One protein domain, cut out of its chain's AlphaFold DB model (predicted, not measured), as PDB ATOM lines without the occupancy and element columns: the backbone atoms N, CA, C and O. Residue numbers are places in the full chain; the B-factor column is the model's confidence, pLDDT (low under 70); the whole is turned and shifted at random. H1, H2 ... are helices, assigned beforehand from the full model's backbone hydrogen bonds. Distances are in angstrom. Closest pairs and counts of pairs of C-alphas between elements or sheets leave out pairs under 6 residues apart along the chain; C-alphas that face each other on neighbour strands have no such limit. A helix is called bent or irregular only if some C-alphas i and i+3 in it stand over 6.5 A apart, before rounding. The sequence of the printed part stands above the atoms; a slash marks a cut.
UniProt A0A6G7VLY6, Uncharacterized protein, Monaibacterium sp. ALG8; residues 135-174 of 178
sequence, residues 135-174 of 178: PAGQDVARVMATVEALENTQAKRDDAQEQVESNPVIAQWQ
ATOM      1  N   PRO A 135     -31.496 -22.795 -56.922       66.88
ATOM      2  CA  PRO A 135     -31.228 -23.120 -55.528       66.88
ATOM      3  C   PRO A 135     -32.239 -22.378 -54.661       66.88
ATOM      4  O   PRO A 135     -32.458 -21.175 -54.847       66.88
ATOM      5  N   ALA A 136     -32.917 -23.103 -53.770       75.31
ATOM      6  CA  ALA A 136     -33.899 -22.474 -52.907       75.31
ATOM      7  C   ALA A 136     -33.186 -21.411 -52.059       75.31
ATOM      8  O   ALA A 136     -32.003 -21.549 -51.743       75.31
ATOM      9  N   GLY A 137     -33.889 -20.355 -51.635       71.88
ATOM     10  CA  GLY A 137     -33.282 -19.329 -50.771       71.88
ATOM     11  C   GLY A 137     -32.639 -19.916 -49.503       71.88
ATOM     12  O   GLY A 137     -31.657 -19.379 -48.999       71.88
ATOM     13  N   GLN A 138     -33.136 -21.068 -49.039       75.56
ATOM     14  CA  GLN A 138     -32.566 -21.838 -47.931       75.56
ATOM     15  C   GLN A 138     -31.235 -22.525 -48.283       75.56
ATOM     16  O   GLN A 138     -30.349 -22.578 -47.432       75.56
ATOM     17  N   ASP A 139     -31.058 -23.000 -49.520       80.25
ATOM     18  CA  ASP A 139     -29.795 -23.586 -49.989       80.25
ATOM     19  C   ASP A 139     -28.716 -22.509 -50.090       80.25
ATOM     20  O   ASP A 139     -27.588 -22.712 -49.647       80.25
ATOM     21  N   VAL A 140     -29.083 -21.325 -50.595       82.81
ATOM     22  CA  VAL A 140     -28.189 -20.161 -50.638       82.81
ATOM     23  C   VAL A 140     -27.803 -19.734 -49.221       82.81
ATOM     24  O   VAL A 140     -26.620 -19.570 -48.940       82.81
ATOM     25  N   ALA A 141     -28.766 -19.629 -48.301       84.50
ATOM     26  CA  ALA A 141     -28.488 -19.286 -46.906       84.50
ATOM     27  C   ALA A 141     -27.562 -20.309 -46.224       84.50
ATOM     28  O   ALA A 141     -26.647 -19.927 -45.498       84.50
ATOM     29  N   ARG A 142     -27.746 -21.608 -46.497       86.69
ATOM     30  CA  ARG A 142     -26.890 -22.680 -45.968       86.69
ATOM     31  C   ARG A 142     -25.470 -22.614 -46.527       86.69
ATOM     32  O   ARG A 142     -24.517 -22.797 -45.771       86.69
ATOM     33  N   VAL A 143     -25.312 -22.340 -47.822       87.00
ATOM     34  CA  VAL A 143     -23.991 -22.144 -48.439       87.00
ATOM     35  C   VAL A 143     -23.294 -20.932 -47.827       87.00
ATOM     36  O   VAL A 143     -22.148 -21.062 -47.410       87.00
ATOM     37  N   MET A 144     -23.988 -19.801 -47.679       89.88
ATOM     38  CA  MET A 144     -23.414 -18.595 -47.068       89.88
ATOM     39  C   MET A 144     -22.988 -18.839 -45.615       89.88
ATOM     40  O   MET A 144     -21.867 -18.504 -45.250       89.88
ATOM     41  N   ALA A 145     -23.816 -19.522 -44.818       88.62
ATOM     42  CA  ALA A 145     -23.464 -19.889 -43.445       88.62
ATOM     43  C   ALA A 145     -22.263 -20.853 -43.374       88.62
ATOM     44  O   ALA A 145     -21.461 -20.795 -42.445       88.62
ATOM     45  N   THR A 146     -22.118 -21.741 -44.363       90.50
ATOM     46  CA  THR A 146     -20.968 -22.651 -44.451       90.50
ATOM     47  C   THR A 146     -19.692 -21.891 -44.814       90.50
ATOM     48  O   THR A 146     -18.646 -22.155 -44.228       90.50
ATOM     49  N   VAL A 147     -19.770 -20.931 -45.740       91.06
ATOM     50  CA  VAL A 147     -18.641 -20.059 -46.101       91.06
ATOM     51  C   VAL A 147     -18.192 -19.241 -44.891       91.06
ATOM     52  O   VAL A 147     -17.014 -19.273 -44.553       91.06
ATOM     53  N   GLU A 148     -19.125 -18.621 -44.168       90.00
ATOM     54  CA  GLU A 148     -18.825 -17.846 -42.958       90.00
ATOM     55  C   GLU A 148     -18.181 -18.714 -41.858       90.00
ATOM     56  O   GLU A 148     -17.224 -18.312 -41.193       90.00
ATOM     57  N   ALA A 149     -18.647 -19.955 -41.686       89.06
ATOM     58  CA  ALA A 149     -18.039 -20.898 -40.749       89.06
ATOM     59  C   ALA A 149     -16.605 -21.298 -41.151       89.06
ATOM     60  O   ALA A 149     -15.746 -21.476 -40.279       89.06
ATOM     61  N   LEU A 150     -16.328 -21.429 -42.451       89.38
ATOM     62  CA  LEU A 150     -14.990 -21.726 -42.966       89.38
ATOM     63  C   LEU A 150     -14.045 -20.534 -42.796       89.38
ATOM     64  O   LEU A 150     -12.930 -20.728 -42.316       89.38
ATOM     65  N   GLU A 151     -14.504 -19.319 -43.097       88.94
ATOM     66  CA  GLU A 151     -13.738 -18.083 -42.894       88.94
ATOM     67  C   GLU A 151     -13.359 -17.900 -41.421       88.94
ATOM     68  O   GLU A 151     -12.189 -17.696 -41.099       88.94
ATOM     69  N   ASN A 152     -14.308 -18.099 -40.502       87.88
ATOM     70  CA  ASN A 152     -14.049 -18.037 -39.062       87.88
ATOM     71  C   ASN A 152     -13.073 -19.122 -38.581       87.88
ATOM     72  O   ASN A 152     -12.266 -18.899 -37.677       87.88
ATOM     73  N   THR A 153     -13.134 -20.315 -39.176       85.38
ATOM     74  CA  THR A 153     -12.201 -21.405 -38.856       85.38
ATOM     75  C   THR A 153     -10.792 -21.101 -39.364       85.38
ATOM     76  O   THR A 153      -9.815 -21.472 -38.712       85.38
ATOM     77  N   GLN A 154     -10.683 -20.428 -40.508       83.94
ATOM     78  CA  GLN A 154      -9.416 -20.026 -41.102       83.94
ATOM     79  C   GLN A 154      -8.772 -18.874 -40.324       83.94
ATOM     80  O   GLN A 154      -7.634 -19.023 -39.898       83.94
ATOM     81  N   ALA A 155      -9.530 -17.825 -39.990       81.00
ATOM     82  CA  ALA A 155      -9.056 -16.735 -39.134       81.00
ATOM     83  C   ALA A 155      -8.519 -17.255 -37.788       81.00
ATOM     84  O   ALA A 155      -7.432 -16.897 -37.350       81.00
ATOM     85  N   LYS A 156      -9.224 -18.212 -37.173       79.50
ATOM     86  CA  LYS A 156      -8.790 -18.829 -35.914       79.50
ATOM     87  C   LYS A 156      -7.536 -19.703 -36.053       79.50
ATOM     88  O   LYS A 156      -6.825 -19.901 -35.068       79.50
ATOM     89  N   ARG A 157      -7.279 -20.273 -37.237       78.75
ATOM     90  CA  ARG A 157      -6.017 -20.976 -37.528       78.75
ATOM     91  C   ARG A 157      -4.872 -19.989 -37.692       78.75
ATOM     92  O   ARG A 157      -3.819 -20.237 -37.115       78.75
ATOM     93  N   ASP A 158      -5.102 -18.894 -38.405       78.00
ATOM     94  CA  ASP A 158      -4.097 -17.860 -38.643       78.00
ATOM     95  C   ASP A 158      -3.689 -17.191 -37.315       78.00
ATOM     96  O   ASP A 158      -2.501 -17.144 -36.997       78.00
ATOM     97  N   ASP A 159      -4.657 -16.853 -36.452       77.06
ATOM     98  CA  ASP A 159      -4.413 -16.346 -35.091       77.06
ATOM     99  C   ASP A 159      -3.618 -17.344 -34.228       77.06
ATOM    100  O   ASP A 159      -2.740 -16.971 -33.444       77.06
ATOM    101  N   ALA A 160      -3.927 -18.640 -34.344       74.31
ATOM    102  CA  ALA A 160      -3.218 -19.686 -33.615       74.31
ATOM    103  C   ALA A 160      -1.786 -19.883 -34.141       74.31
ATOM    104  O   ALA A 160      -0.891 -20.188 -33.355       74.31
ATOM    105  N   GLN A 161      -1.547 -19.697 -35.442       68.00
ATOM    106  CA  GLN A 161      -0.211 -19.751 -36.038       68.00
ATOM    107  C   GLN A 161       0.632 -18.535 -35.640       68.00
ATOM    108  O   GLN A 161       1.785 -18.713 -35.250       68.00
ATOM    109  N   GLU A 162       0.051 -17.335 -35.621       69.75
ATOM    110  CA  GLU A 162       0.731 -16.109 -35.186       69.75
ATOM    111  C   GLU A 162       1.098 -16.163 -33.690       69.75
ATOM    112  O   GLU A 162       2.196 -15.774 -33.287       69.75
ATOM    113  N   GLN A 163       0.244 -16.759 -32.850       67.75
ATOM    114  CA  GLN A 163       0.550 -17.016 -31.435       67.75
ATOM    115  C   GLN A 163       1.642 -18.077 -31.230       67.75
ATOM    116  O   GLN A 163       2.417 -17.986 -30.276       67.75
ATOM    117  N   VAL A 164       1.715 -19.088 -32.101       65.50
ATOM    118  CA  VAL A 164       2.780 -20.103 -32.078       65.50
ATOM    119  C   VAL A 164       4.121 -19.496 -32.500       65.50
ATOM    120  O   VAL A 164       5.138 -19.807 -31.885       65.50
ATOM    121  N   GLU A 165       4.130 -18.597 -33.483       65.94
ATOM    122  CA  GLU A 165       5.329 -17.880 -33.935       65.94
ATOM    123  C   GLU A 165       5.793 -16.820 -32.918       65.94
ATOM    124  O   GLU A 165       6.987 -16.679 -32.658       65.94
ATOM    125  N   SER A 166       4.852 -16.156 -32.239       65.88
ATOM    126  CA  SER A 166       5.122 -15.214 -31.143       65.88
ATOM    127  C   SER A 166       5.492 -15.898 -29.813       65.88
ATOM    128  O   SER A 166       5.842 -15.235 -28.833       65.88
ATOM    129  N   ASN A 167       5.436 -17.233 -29.735       77.00
ATOM    130  CA  ASN A 167       5.700 -17.955 -28.497       77.00
ATOM    131  C   ASN A 167       7.192 -17.854 -28.099       77.00
ATOM    132  O   ASN A 167       8.053 -18.437 -28.773       77.00
ATOM    133  N   PRO A 168       7.527 -17.217 -26.956       74.38
ATOM    134  CA  PRO A 168       8.913 -16.997 -26.546       74.38
ATOM    135  C   PRO A 168       9.674 -18.303 -26.292       74.38
ATOM    136  O   PRO A 168      10.892 -18.340 -26.440       74.38
ATOM    137  N   VAL A 169       8.977 -19.390 -25.943       75.19
ATOM    138  CA  VAL A 169       9.588 -20.708 -25.711       75.19
ATOM    139  C   VAL A 169      10.030 -21.354 -27.026       75.19
ATOM    140  O   VAL A 169      11.095 -21.970 -27.080       75.19
ATOM    141  N   ILE A 170       9.253 -21.190 -28.101       70.88
ATOM    142  CA  ILE A 170       9.580 -21.732 -29.427       70.88
ATOM    143  C   ILE A 170      10.697 -20.904 -30.070       70.88
ATOM    144  O   ILE A 170      11.657 -21.486 -30.571       70.88
ATOM    145  N   ALA A 171      10.647 -19.573 -29.951       73.00
ATOM    146  CA  ALA A 171      11.726 -18.686 -30.385       73.00
ATOM    147  C   ALA A 171      13.055 -18.991 -29.662       73.00
ATOM    148  O   ALA A 171      14.113 -19.056 -30.288       73.00
ATOM    149  N   GLN A 172      13.008 -19.262 -28.350       75.94
ATOM    150  CA  GLN A 172      14.182 -19.689 -27.578       75.94
ATOM    151  C   GLN A 172      14.698 -21.076 -27.983       75.94
ATOM    152  O   GLN A 172      15.908 -21.298 -27.980       75.94
ATOM    153  N   TRP A 173      13.815 -22.016 -28.330       78.75
ATOM    154  CA  TRP A 173      14.212 -23.346 -28.803       78.75
ATOM    155  C   TRP A 173      14.847 -23.295 -30.201       78.75
ATOM    156  O   TRP A 173      15.887 -23.915 -30.415       78.75
ATOM    157  N   GLN A 174      14.281 -22.510 -31.126       79.94
ATOM    158  CA  GLN A 174      14.829 -22.306 -32.473       79.94
ATOM    159  C   GLN A 174      16.190 -21.597 -32.432       79.94
ATOM    160  O   GLN A 174      17.113 -22.032 -33.110       79.94
TER     161      GLN A 174
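Overview. This is residues 135 to 174 of the 178 residues of an uncharacterized protein of Monaibacterium sp. ALG8 (UniProt A0A6G7VLY6). One long, straight helix, H1, makes most of the length of a thin rod, and a short helix, H2, turns off across its last end, the two making a corner like an L with a very short foot. Nothing folds back along H1, and residues 135 to 174 stand free, with no C-alpha 8 or more apart along the chain within 10 A. The printed part has 40 residues with two named helices, H1 then H2, and no named strand; the class is all helix. The whole is extended, with a radius of gyration of the C-alphas of 17.2 A and spans of 54 by 9 by 7 A.

Arrangement. H1, residues 137 to 165, is the longest helix. A tight link of 2 residues joins it to H2, residues 168 to 174. The two helices are close but not clearly touching, with 2 pairs of C-alphas within 8 A. Their closest C-alphas are those of Glu 165 and Ala 171, 7.4 A apart. Their lines stand at 72 degrees, only just about perpendicular, and their centres are 29.1 A apart. In H1 and H2, every O i to N i+4 pair is within hydrogen-bond range.

Along the chain. H1 has 29 residues and measures 42.1 A from C-alpha 137 at (-33.282, -19.329, -50.771) to C-alpha 165 at (5.329, -17.880, -33.935). It is not bent. H2 has 7 residues and measures 9.9 A from the C-alpha of Pro 168 to that of Gln 174 at (14.829, -22.306, -32.473).

Size, cuts and confidence. The two C-alphas farthest apart are those of Ala 136 and Gln 172, at 54.4 A. The printed part has no cut. The mean pLDDT of the printed part is 79.1; residue 135 and residues 161 to 166, of which 161 to 165 belong to H1, are under 70.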